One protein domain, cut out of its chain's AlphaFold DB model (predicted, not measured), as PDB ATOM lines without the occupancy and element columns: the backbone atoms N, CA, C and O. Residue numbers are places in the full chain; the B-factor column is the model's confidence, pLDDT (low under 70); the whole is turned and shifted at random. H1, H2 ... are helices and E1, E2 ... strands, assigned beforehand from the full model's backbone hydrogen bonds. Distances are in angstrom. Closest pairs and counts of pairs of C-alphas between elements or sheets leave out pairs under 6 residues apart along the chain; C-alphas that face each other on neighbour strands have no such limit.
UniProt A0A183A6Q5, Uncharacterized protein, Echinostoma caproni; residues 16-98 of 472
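AT A GLANCE: This is residues 16 to 98 of the 472 residues of an uncharacterized protein of Echinostoma caproni (UniProt A0A183A6Q5). A small three-stranded sheet and the long helix H2 lie on opposite sides of one short helix, H3, which sits in the middle and crosses H2 nearly at a right angle. H1 makes the turn from the sheet to H2 at one end, and the long link of residues 20 to 39 fills the opposite end. The printed part has 83 residues, with three named strands and three named helices in the order E1 E2 H1 H2 H3 E3; the sheet is mixed, in the order E2, E1, E3, and the class is mixed, helices and strands. The whole is compact, with a radius of gyration of the C-alphas of 12.4 A and spans of 37 by 31 by 18 A.

IN THESE COORDINATES: E1 is residues 16 to 19, 10.2 A long, and begins at C-alpha 16 at (-1.685, 7.573, 47.718). E2, residues 40 to 47, is the longest strand at 14.0 A and bends by 99 degrees at residue 43. H1 is residues 49 to 54, 8.7 A long. H2, residues 57 to 72, is the longest helix at 21.9 A and ends at C-alpha 72 at (0.760, 17.459, 24.015). H3 is residues 79 to 89, 15.6 A long. E3, residues 94 to 96, spans 6.4 A and ends at C-alpha 96 at (-4.176, 12.608, 49.211).

HOW THE PARTS SIT: E1 and E2 form a hairpin, antiparallel at 164 degrees, with N 41 and O 18 2.9 A apart and N 16 and O 46 2.8 A apart, both within hydrogen-bond range. On the other side of E1, E3 is parallel to it at 54 degrees, with N 17 and O 95 within hydrogen-bond range at 3.0 A. H3 is on the sheet but only grazes it, with its residues 79 to 88; the closest C-alphas of E2 and H3 are those of Thr 42 and Gln 80, 5.4 A apart. H2 and H3 touch, about perpendicular at 78 degrees, with their closest C-alphas, those of Trp 61 and Ala 86, 5.3 A apart. H1 and H2 are close but not clearly touching, about perpendicular at 86 degrees; their closest C-alphas, those of Leu 52 and Met 58, are 7.9 A apart. H1 and H2 are not on the sheet, and H1 and H3 are apart. In H1 and H3 every O i to N i+4 pair is within hydrogen-bond range; in H2, 10 of 12 are.

THE WHOLE: The two C-alphas farthest apart are those of Lys 28 and Lys 50, 37.0 A. The printed part has no cut. The link from E1 to E2, 20 residues, is long. Mean pLDDT of the printed part is 89.6; residues 28 to 30 are under 70.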
ATOM      1  N   GLY A  16      -1.945   6.498  46.764       91.44
ATOM      2  CA  GLY A  16      -1.685   7.573  47.718       91.44
ATOM      3  C   GLY A  16      -0.546   8.474  47.253       91.44
ATOM      4  O   GLY A  16       0.564   7.989  47.051       91.44
ATOM      5  N   MET A  17      -0.787   9.778  47.113       94.12
ATOM      6  CA  MET A  17       0.232  10.751  46.694       94.12
ATOM      7  C   MET A  17       0.110  12.059  47.465       94.12
ATOM      8  O   MET A  17      -0.944  12.393  47.996       94.12
ATOM      9  N   THR A  18       1.187  12.836  47.488       94.19
ATOM     10  CA  THR A  18       1.197  14.186  48.073       94.19
ATOM     11  C   THR A  18       1.050  15.238  46.983       94.19
ATOM     12  O   THR A  18       1.567  15.077  45.875       94.19
ATOM     13  N   VAL A  19       0.351  16.325  47.302       94.38
ATOM     14  CA  VAL A  19       0.193  17.460  46.385       94.38
ATOM     15  C   VAL A  19       1.568  18.047  46.058       94.38
ATOM     16  O   VAL A  19       2.443  18.152  46.923       94.38
ATOM     17  N   ASN A  20       1.772  18.425  44.801       92.19
ATOM     18  CA  ASN A  20       2.980  19.106  44.369       92.19
ATOM     19  C   ASN A  20       3.104  20.460  45.090       92.19
ATOM     20  O   ASN A  20       2.135  21.218  45.203       92.19
ATOM     21  N   GLN A  21       4.298  20.758  45.592       91.12
ATOM     22  CA  GLN A  21       4.590  22.029  46.254       91.12
ATOM     23  C   GLN A  21       5.048  23.095  45.254       91.12
ATOM     24  O   GLN A  21       5.109  24.261  45.619       91.12
ATOM     25  N   SER A  22       5.357  22.710  44.012       86.75
ATOM     26  CA  SER A  22       5.655  23.629  42.909       86.75
ATOM     27  C   SER A  22       4.379  24.043  42.156       86.75
ATOM     28  O   SER A  22       3.463  23.224  42.015       86.75
ATOM     29  N   PRO A  23       4.321  25.274  41.612       87.19
ATOM     30  CA  PRO A  23       3.199  25.747  40.810       87.19
ATOM     31  C   PRO A  23       3.192  25.223  39.363       87.19
ATOM     32  O   PRO A  23       2.341  25.663  38.599       87.19
ATOM     33  N   TRP A  24       4.082  24.296  38.969       87.88
ATOM     34  CA  TRP A  24       4.239  23.807  37.582       87.88
ATOM     35  C   TRP A  24       2.916  23.576  36.832       87.88
ATOM     36  O   TRP A  24       2.701  24.142  35.766       87.88
ATOM     37  N   TYR A  25       1.983  22.817  37.420       88.38
ATOM     38  CA  TYR A  25       0.711  22.481  36.767       88.38
ATOM     39  C   TYR A  25      -0.339  23.611  36.768       88.38
ATOM     40  O   TYR A  25      -1.416  23.454  36.204       88.38
ATOM     41  N   LYS A  26      -0.052  24.749  37.412       85.69
ATOM     42  CA  LYS A  26      -0.897  25.956  37.405       85.69
ATOM     43  C   LYS A  26      -0.436  27.013  36.408       85.69
ATOM     44  O   LYS A  26      -1.127  28.021  36.243       85.69
ATOM     45  N   ILE A  27       0.724  26.824  35.785       82.69
ATOM     46  CA  ILE A  27       1.236  27.748  34.777       82.69
ATOM     47  C   ILE A  27       0.258  27.719  33.592       82.69
ATOM     48  O   ILE A  27      -0.077  26.653  33.079       82.69
ATOM     49  N   LYS A  28      -0.261  28.888  33.195       65.31
ATOM     50  CA  LYS A  28      -1.218  29.021  32.084       65.31
ATOM     51  C   LYS A  28      -0.487  28.928  30.743       65.31
ATOM     52  O   LYS A  28      -0.384  29.912  30.019       65.31
ATOM     53  N   GLU A  29       0.022  27.745  30.430       68.81
ATOM     54  CA  GLU A  29       0.713  27.441  29.178       68.81
ATOM     55  C   GLU A  29       0.103  26.199  28.524       68.81
ATOM     56  O   GLU A  29      -0.263  25.238  29.198       68.81
ATOM     57  N   ALA A  30       0.028  26.194  27.191       60.03
ATOM     58  CA  ALA A  30      -0.516  25.077  26.408       60.03
ATOM     59  C   ALA A  30       0.304  23.769  26.525       60.03
ATOM     60  O   ALA A  30      -0.119  22.721  26.040       60.03
ATOM     61  N   MET A  31       1.477  23.828  27.162       70.56
ATOM     62  CA  MET A  31       2.440  22.730  27.293       70.56
ATOM     63  C   MET A  31       2.236  21.870  28.550       70.56
ATOM     64  O   MET A  31       2.889  20.838  28.700       70.56
ATOM     65  N   VAL A  32       1.345  22.273  29.459       84.44
ATOM     66  CA  VAL A  32       1.143  21.591  30.741       84.44
ATOM     67  C   VAL A  32       0.186  20.407  30.581       84.44
ATOM     68  O   VAL A  32      -0.929  20.552  30.081       84.44
ATOM     69  N   TRP A  33       0.617  19.231  31.038       91.38
ATOM     70  CA  TRP A  33      -0.201  18.018  31.033       91.38
ATOM     71  C   TRP A  33      -1.362  18.099  32.042       91.38
ATOM     72  O   TRP A  33      -1.246  18.794  33.056       91.38
ATOM     73  N   PRO A  34      -2.474  17.368  31.821       92.44
ATOM     74  CA  PRO A  34      -3.625  17.405  32.720       92.44
ATOM     75  C   PRO A  34      -3.267  17.015  34.161       92.44
ATOM     76  O   PRO A  34      -2.694  15.954  34.408       92.44
ATOM     77  N   ALA A  35      -3.675  17.838  35.128       93.25
ATOM     78  CA  ALA A  35      -3.488  17.564  36.550       93.25
ATOM     79  C   ALA A  35      -4.623  18.154  37.402       93.25
ATOM     80  O   ALA A  35      -5.244  19.155  37.043       93.25
ATOM     81  N   ILE A  36      -4.884  17.551  38.565       92.25
ATOM     82  CA  ILE A  36      -5.859  18.072  39.532       92.25
ATOM     83  C   ILE A  36      -5.183  19.148  40.389       92.25
ATOM     84  O   ILE A  36      -4.244  18.865  41.135       92.25
ATOM     85  N   GLY A  37      -5.669  20.389  40.323       91.06
ATOM     86  CA  GLY A  37      -5.175  21.491  41.153       91.06
ATOM     87  C   GLY A  37      -3.719  21.861  40.849       91.06
ATOM     88  O   GLY A  37      -3.446  22.506  39.849       91.06
ATOM     89  N   GLN A  38      -2.787  21.506  41.739       89.44
ATOM     90  CA  GLN A  38      -1.338  21.681  41.509       89.44
ATOM     91  C   GLN A  38      -0.648  20.429  40.980       89.44
ATOM     92  O   GLN A  38       0.575  20.412  40.865       89.44
ATOM     93  N   GLY A  39      -1.414  19.378  40.715       93.56
ATOM     94  CA  GLY A  39      -0.876  18.051  40.509       93.56
ATOM     95  C   GLY A  39      -0.276  17.458  41.779       93.56
ATOM     96  O   GLY A  39      -0.253  18.059  42.857       93.56
ATOM     97  N   TYR A  40       0.200  16.236  41.632       95.31
ATOM     98  CA  TYR A  40       0.741  15.400  42.687       95.31
ATOM     99  C   TYR A  40       2.168  14.994  42.334       95.31
ATOM    100  O   TYR A  40       2.475  14.722  41.173       95.31
ATOM    101  N   ASN A  41       3.045  14.957  43.337       94.69
ATOM    102  CA  ASN A  41       4.437  14.572  43.134       94.69
ATOM    103  C   ASN A  41       4.590  13.045  43.141       94.69
ATOM    104  O   ASN A  41       4.127  12.386  44.073       94.69
ATOM    105  N   THR A  42       5.274  12.486  42.138       94.06
ATOM    106  CA  THR A  42       5.483  11.029  42.000       94.06
ATOM    107  C   THR A  42       6.675  10.476  42.774       94.06
ATOM    108  O   THR A  42       6.857   9.263  42.827       94.06
ATOM    109  N   GLY A  43       7.461  11.320  43.451       91.25
ATOM    110  CA  GLY A  43       8.636  10.870  44.208       91.25
ATOM    111  C   GLY A  43       8.324   9.949  45.388       91.25
ATOM    112  O   GLY A  43       9.154   9.127  45.770       91.25
ATOM    113  N   VAL A  44       7.119  10.060  45.954       92.25
ATOM    114  CA  VAL A  44       6.612   9.151  46.987       92.25
ATOM    115  C   VAL A  44       5.174   8.788  46.649       92.25
ATOM    116  O   VAL A  44       4.286   9.641  46.681       92.25
ATOM    117  N   MET A  45       4.952   7.507  46.364       92.00
ATOM    118  CA  MET A  45       3.631   6.958  46.073       92.00
ATOM    119  C   MET A  45       3.355   5.729  46.932       92.00
ATOM    120  O   MET A  45       4.221   4.868  47.117       92.00
ATOM    121  N   LEU A  46       2.126   5.655  47.421       89.31
ATOM    122  CA  LEU A  46       1.551   4.496  48.081       89.31
ATOM    123  C   LEU A  46       0.684   3.753  47.069       89.31
ATOM    124  O   LEU A  46      -0.232   4.356  46.524       89.31
ATOM    125  N   LEU A  47       0.959   2.482  46.789       88.50
ATOM    126  CA  LEU A  47       0.253   1.746  45.736       88.50
ATOM    127  C   LEU A  47      -0.372   0.472  46.295       88.50
ATOM    128  O   LEU A  47       0.342  -0.421  46.750       88.50
ATOM    129  N   ASP A  48      -1.695   0.363  46.203       88.00
ATOM    130  CA  ASP A  48      -2.414  -0.885  46.441       88.00
ATOM    131  C   ASP A  48      -2.389  -1.733  45.164       88.00
ATOM    132  O   ASP A  48      -3.191  -1.570  44.239       88.00
ATOM    133  N   LEU A  49      -1.433  -2.655  45.103       87.12
ATOM    134  CA  LEU A  49      -1.227  -3.482  43.917       87.12
ATOM    135  C   LEU A  49      -2.394  -4.441  43.640       87.12
ATOM    136  O   LEU A  49      -2.582  -4.840  42.491       87.12
ATOM    137  N   LYS A  50      -3.179  -4.824  44.656       86.12
ATOM    138  CA  LYS A  50      -4.333  -5.716  44.486       86.12
ATOM    139  C   LYS A  50      -5.464  -4.962  43.791       86.12
ATOM    140  O   LYS A  50      -5.919  -5.403  42.734       86.12
ATOM    141  N   LYS A  51      -5.825  -3.782  44.305       86.75
ATOM    142  CA  LYS A  51      -6.855  -2.917  43.705       86.75
ATOM    143  C   LYS A  51      -6.457  -2.431  42.312       86.75
ATOM    144  O   LYS A  51      -7.275  -2.450  41.393       86.75
ATOM    145  N   LEU A  52      -5.191  -2.067  42.096       88.75
ATOM    146  CA  LEU A  52      -4.714  -1.643  40.770       88.75
ATOM    147  C   LEU A  52      -4.813  -2.760  39.719       88.75
ATOM    148  O   LEU A  52      -5.172  -2.498  38.571       88.75
ATOM    149  N   ARG A  53      -4.543  -4.017  40.094       89.31
ATOM    150  CA  ARG A  53      -4.725  -5.163  39.184       89.31
ATOM    151  C   ARG A  53      -6.202  -5.415  38.886       89.31
ATOM    152  O   ARG A  53      -6.552  -5.560  37.720       89.31
ATOM    153  N   GLN A  54      -7.061  -5.404  39.906       87.31
ATOM    154  CA  GLN A  54      -8.509  -5.622  39.757       87.31
ATOM    155  C   GLN A  54      -9.188  -4.550  38.896       87.31
ATOM    156  O   GLN A  54     -10.098  -4.845  38.131       87.31
ATOM    157  N   THR A  55      -8.717  -3.308  38.976       85.50
ATOM    158  CA  THR A  55      -9.255  -2.187  38.191       85.50
ATOM    159  C   THR A  55      -8.722  -2.140  36.755       85.50
ATOM    160  O   THR A  55      -9.169  -1.306  35.967       85.50
ATOM    161  N   GLY A  56      -7.789  -3.020  36.374       90.31
ATOM    162  CA  GLY A  56      -7.174  -3.005  35.045       90.31
ATOM    163  C   GLY A  56      -6.274  -1.786  34.816       90.31
ATOM    164  O   GLY A  56      -6.148  -1.317  33.682       90.31
ATOM    165  N   TRP A  57      -5.646  -1.259  35.878       91.19
ATOM    166  CA  TRP A  57      -4.834  -0.035  35.859       91.19
ATOM    167  C   TRP A  57      -3.870   0.037  34.670       91.19
ATOM    168  O   TRP A  57      -3.806   1.060  33.992       91.19
ATOM    169  N   MET A  58      -3.165  -1.064  34.383       91.56
ATOM    170  CA  MET A  58      -2.157  -1.137  33.321       91.56
ATOM    171  C   MET A  58      -2.690  -0.760  31.940       91.56
ATOM    172  O   MET A  58      -1.997  -0.085  31.186       91.56
ATOM    173  N   GLN A  59      -3.904  -1.187  31.600       93.75
ATOM    174  CA  GLN A  59      -4.518  -0.838  30.323       93.75
ATOM    175  C   GLN A  59      -4.957   0.627  30.323       93.75
ATOM    176  O   GLN A  59      -4.716   1.351  29.358       93.75
ATOM    177  N   ARG A  60      -5.544   1.081  31.436       91.31
ATOM    178  CA  ARG A  60      -6.120   2.422  31.548       91.31
ATOM    179  C   ARG A  60      -5.069   3.524  31.473       91.31
ATOM    180  O   ARG A  60      -5.223   4.439  30.672       91.31
ATOM    181  N   TRP A  61      -3.992   3.456  32.262       92.38
ATOM    182  CA  TRP A  61      -2.975   4.516  32.226       92.38
ATOM    183  C   TRP A  61      -2.244   4.547  30.877       92.38
ATOM    184  O   TRP A  61      -1.929   5.628  30.392       92.38
ATOM    185  N   ARG A  62      -2.037   3.385  30.229       94.25
ATOM    186  CA  ARG A  62      -1.450   3.306  28.878       94.25
ATOM    187  C   ARG A  62      -2.331   3.986  27.841       94.25
ATOM    188  O   ARG A  62      -1.816   4.725  27.009       94.25
ATOM    189  N   GLN A  63      -3.642   3.766  27.909       94.50
ATOM    190  CA  GLN A  63      -4.589   4.453  27.037       94.50
ATOM    191  C   GLN A  63      -4.521   5.973  27.241       94.50
ATOM    192  O   GLN A  63      -4.392   6.709  26.265       94.50
ATOM    193  N   VAL A  64      -4.522   6.441  28.495       93.94
ATOM    194  CA  VAL A  64      -4.381   7.876  28.802       93.94
ATOM    195  C   VAL A  64      -3.059   8.424  28.267       93.94
ATOM    196  O   VAL A  64      -3.055   9.458  27.609       93.94
ATOM    197  N   ALA A  65      -1.950   7.712  28.469       92.38
ATOM    198  CA  ALA A  65      -0.650   8.105  27.939       92.38
ATOM    199  C   ALA A  65      -0.684   8.257  26.409       92.38
ATOM    200  O   ALA A  65      -0.223   9.270  25.890       92.38
ATOM    201  N   MET A  66      -1.272   7.301  25.683       92.94
ATOM    202  CA  MET A  66      -1.400   7.367  24.222       92.94
ATOM    203  C   MET A  66      -2.265   8.549  23.761       92.94
ATOM    204  O   MET A  66      -1.912   9.218  22.791       92.94
ATOM    205  N   GLU A  67      -3.389   8.806  24.432       93.25
ATOM    206  CA  GLU A  67      -4.295   9.911  24.095       93.25
ATOM    207  C   GLU A  67      -3.664  11.280  24.365       93.25
ATOM    208  O   GLU A  67      -3.730  12.165  23.513       93.25
ATOM    209  N   GLU A  68      -3.041  11.464  25.528       91.56
ATOM    210  CA  GLU A  68      -2.471  12.752  25.927       91.56
ATOM    211  C   GLU A  68      -1.145  13.043  25.201       91.56
ATOM    212  O   GLU A  68      -0.910  14.181  24.799       91.56
ATOM    213  N   THR A  69      -0.333  12.023  24.888       90.44
ATOM    214  CA  THR A  69       0.881  12.214  24.066       90.44
ATOM    215  C   THR A  69       0.529  12.721  22.665       90.44
ATOM    216  O   THR A  69       1.230  13.574  22.130       90.44
ATOM    217  N   LYS A  70      -0.590  12.272  22.075       90.00
ATOM    218  CA  LYS A  70      -1.060  12.787  20.775       90.00
ATOM    219  C   LYS A  70      -1.444  14.268  20.820       90.00
ATOM    220  O   LYS A  70      -1.341  14.936  19.798       90.00
ATOM    221  N   LYS A  71      -1.899  14.772  21.971       87.94
ATOM    222  CA  LYS A  71      -2.321  16.172  22.142       87.94
ATOM    223  C   LYS A  71      -1.161  17.093  22.510       87.94
ATOM    224  O   LYS A  71      -1.085  18.204  22.002       87.94
ATOM    225  N   HIS A  72      -0.282  16.633  23.398       84.75
ATOM    226  CA  HIS A  72       0.760  17.459  24.015       84.75
ATOM    227  C   HIS A  72       2.161  17.218  23.427       84.75
ATOM    228  O   HIS A  72       3.088  17.978  23.705       84.75
ATOM    229  N   GLY A  73       2.329  16.184  22.596       82.94
ATOM    230  CA  GLY A  73       3.573  15.837  21.907       82.94
ATOM    231  C   GLY A  73       4.609  15.187  22.825       82.94
ATOM    232  O   GLY A  73       4.900  14.000  22.695       82.94
ATOM    233  N   HIS A  74       5.163  15.960  23.759       83.56
ATOM    234  CA  HIS A  74       6.246  15.533  24.648       83.56
ATOM    235  C   HIS A  74       5.804  15.469  26.111       83.56
ATOM    236  O   HIS A  74       4.969  16.252  26.561       83.56
ATOM    237  N   VAL A  75       6.403  14.541  26.862       87.44
ATOM    238  CA  VAL A  75       6.195  14.378  28.307       87.44
ATOM    239  C   VAL A  75       7.304  15.134  29.047       87.44
ATOM    240  O   VAL A  75       8.453  14.694  29.039       87.44
ATOM    241  N   TYR A  76       6.994  16.277  29.661       86.56
ATOM    242  CA  TYR A  76       8.005  17.187  30.223       86.56
ATOM    243  C   TYR A  76       8.540  16.717  31.579       86.56
ATOM    244  O   TYR A  76       9.735  16.832  31.848       86.56
ATOM    245  N   LEU A  77       7.669  16.162  32.424       89.00
ATOM    246  CA  LEU A  77       8.005  15.608  33.739       89.00
ATOM    247  C   LEU A  77       7.867  14.079  33.782       89.00
ATOM    248  O   LEU A  77       7.644  13.505  34.847       89.00
ATOM    249  N   ALA A  78       8.005  13.428  32.623       91.56
ATOM    250  CA  ALA A  78       8.001  11.974  32.455       91.56
ATOM    251  C   ALA A  78       6.835  11.274  33.190       91.56
ATOM    252  O   ALA A  78       5.663  11.524  32.909       91.56
ATOM    253  N   ASP A  79       7.139  10.385  34.133       91.81
ATOM    254  CA  ASP A  79       6.148   9.637  34.905       91.81
ATOM    255  C   ASP A  79       5.176  10.548  35.668       91.81
ATOM    256  O   ASP A  79       4.005  10.197  35.805       91.81
ATOM    257  N   GLN A  80       5.614  11.732  36.110       93.81
ATOM    258  CA  GLN A  80       4.757  12.648  36.859       93.81
ATOM    259  C   GLN A  80       3.587  13.163  36.019       93.81
ATOM    260  O   GLN A  80       2.457  13.193  36.511       93.81
ATOM    261  N   ASP A  81       3.827  13.503  34.754       93.94
ATOM    262  CA  ASP A  81       2.778  13.957  33.836       93.94
ATOM    263  C   ASP A  81       1.783  12.836  33.532       93.94
ATOM    264  O   ASP A  81       0.570  13.033  33.619       93.94
ATOM    265  N   LEU A  82       2.289  11.630  33.258       93.94
ATOM    266  CA  LEU A  82       1.452  10.467  32.965       93.94
ATOM    267  C   LEU A  82       0.571  10.079  34.158       93.94
ATOM    268  O   LEU A  82      -0.621   9.811  33.988       93.94
ATOM    269  N   MET A  83       1.138  10.067  35.367       94.62
ATOM    270  CA  MET A  83       0.402   9.721  36.582       94.62
ATOM    271  C   MET A  83      -0.669  10.767  36.899       94.62
ATOM    272  O   MET A  83      -1.807  10.396  37.188       94.62
ATOM    273  N   ASN A  84      -0.347  12.060  36.788       95.75
ATOM    274  CA  ASN A  84      -1.333  13.123  36.987       95.75
ATOM    275  C   ASN A  84      -2.468  13.047  35.958       95.75
ATOM    276  O   ASN A  84      -3.636  13.081  36.351       95.75
ATOM    277  N   ALA A  85      -2.154  12.837  34.678       94.94
ATOM    278  CA  ALA A  85      -3.164  12.705  33.632       94.94
ATOM    279  C   ALA A  85      -4.068  11.477  33.843       94.94
ATOM    280  O   ALA A  85      -5.291  11.558  33.696       94.94
ATOM    281  N   ALA A  86      -3.495  10.339  34.246       94.44
ATOM    282  CA  ALA A  86      -4.260   9.135  34.557       94.44
ATOM    283  C   ALA A  86      -5.189   9.334  35.768       94.44
ATOM    284  O   ALA A  86      -6.332   8.870  35.751       94.44
ATOM    285  N   ILE A  87      -4.732  10.070  36.786       94.19
ATOM    286  CA  ILE A  87      -5.522  10.423  37.972       94.19
ATOM    287  C   ILE A  87      -6.655  11.393  37.627       94.19
ATOM    288  O   ILE A  87      -7.752  11.229  38.151       94.19
ATOM    289  N   VAL A  88      -6.452  12.351  36.715       94.62
ATOM    290  CA  VAL A  88      -7.534  13.234  36.233       94.62
ATOM    291  C   VAL A  88      -8.689  12.424  35.642       94.62
ATOM    292  O   VAL A  88      -9.851  12.743  35.877       94.62
ATOM    293  N   ARG A  89      -8.383  11.345  34.912       93.00
ATOM    294  CA  ARG A  89      -9.391  10.448  34.319       93.00
ATOM    295  C   ARG A  89     -10.019   9.495  35.342       93.00
ATOM    296  O   ARG A  89     -11.111   8.988  35.106       93.00
ATOM    297  N   GLN A  90      -9.332   9.215  36.449       91.81
ATOM    298  CA  GLN A  90      -9.750   8.254  37.480       91.81
ATOM    299  C   GLN A  90      -9.519   8.809  38.898       91.81
ATOM    300  O   GLN A  90      -8.785   8.213  39.692       91.81
ATOM    301  N   PRO A  91     -10.157   9.937  39.260       92.00
ATOM    302  CA  PRO A  91      -9.882  10.625  40.522       92.00
ATOM    303  C   PRO A  91     -10.304   9.800  41.741       92.00
ATOM    304  O   PRO A  91      -9.790  10.006  42.839       92.00
ATOM    305  N   TYR A  92     -11.213   8.834  41.558       89.75
ATOM    306  CA  TYR A  92     -11.630   7.907  42.606       89.75
ATOM    307  C   TYR A  92     -10.469   7.033  43.106       89.75
ATOM    308  O   TYR A  92     -10.438   6.710  44.282       89.75
ATOM    309  N   LEU A  93      -9.433   6.756  42.307       90.12
ATOM    310  CA  LEU A  93      -8.285   5.960  42.768       90.12
ATOM    311  C   LEU A  93      -7.357   6.715  43.734       90.12
ATOM    312  O   LEU A  93      -6.569   6.077  44.431       90.12
ATOM    313  N   LEU A  94      -7.433   8.048  43.789       92.19
ATOM    314  CA  LEU A  94      -6.468   8.889  44.495       92.19
ATOM    315  C   LEU A  94      -6.811   9.100  45.976       92.19
ATOM    316  O   LEU A  94      -7.881   9.594  46.325       92.19
ATOM    317  N   TYR A  95      -5.844   8.838  46.848       91.31
ATOM    318  CA  TYR A  95      -5.813   9.272  48.237       91.31
ATOM    319  C   TYR A  95      -4.752  10.365  48.416       91.31
ATOM    320  O   TYR A  95      -3.589  10.187  48.054       91.31
ATOM    321  N   THR A  96      -5.132  11.514  48.978       92.19
ATOM    322  CA  THR A  96      -4.176  12.608  49.211       92.19
ATOM    323  C   THR A  96      -3.464  12.404  50.544       92.19
ATOM    324  O   THR A  96      -4.067  12.525  51.607       92.19
ATOM    325  N   LEU A  97      -2.167  12.105  50.484       90.62
ATOM    326  CA  LEU A  97      -1.302  11.974  51.648       90.62
ATOM    327  C   LEU A  97      -0.983  13.353  52.254       90.62
ATOM    328  O   LEU A  97      -0.793  14.322  51.508       90.62
ATOM    329  N   PRO A  98      -0.843  13.452  53.590       90.81
ATOM    330  CA  PRO A  98      -0.314  14.651  54.229       90.81
ATOM    331  C   PRO A  98       1.086  14.991  53.708       90.81
ATOM    332  O   PRO A  98       1.912  14.100  53.494       90.81
TER     333      PRO A  98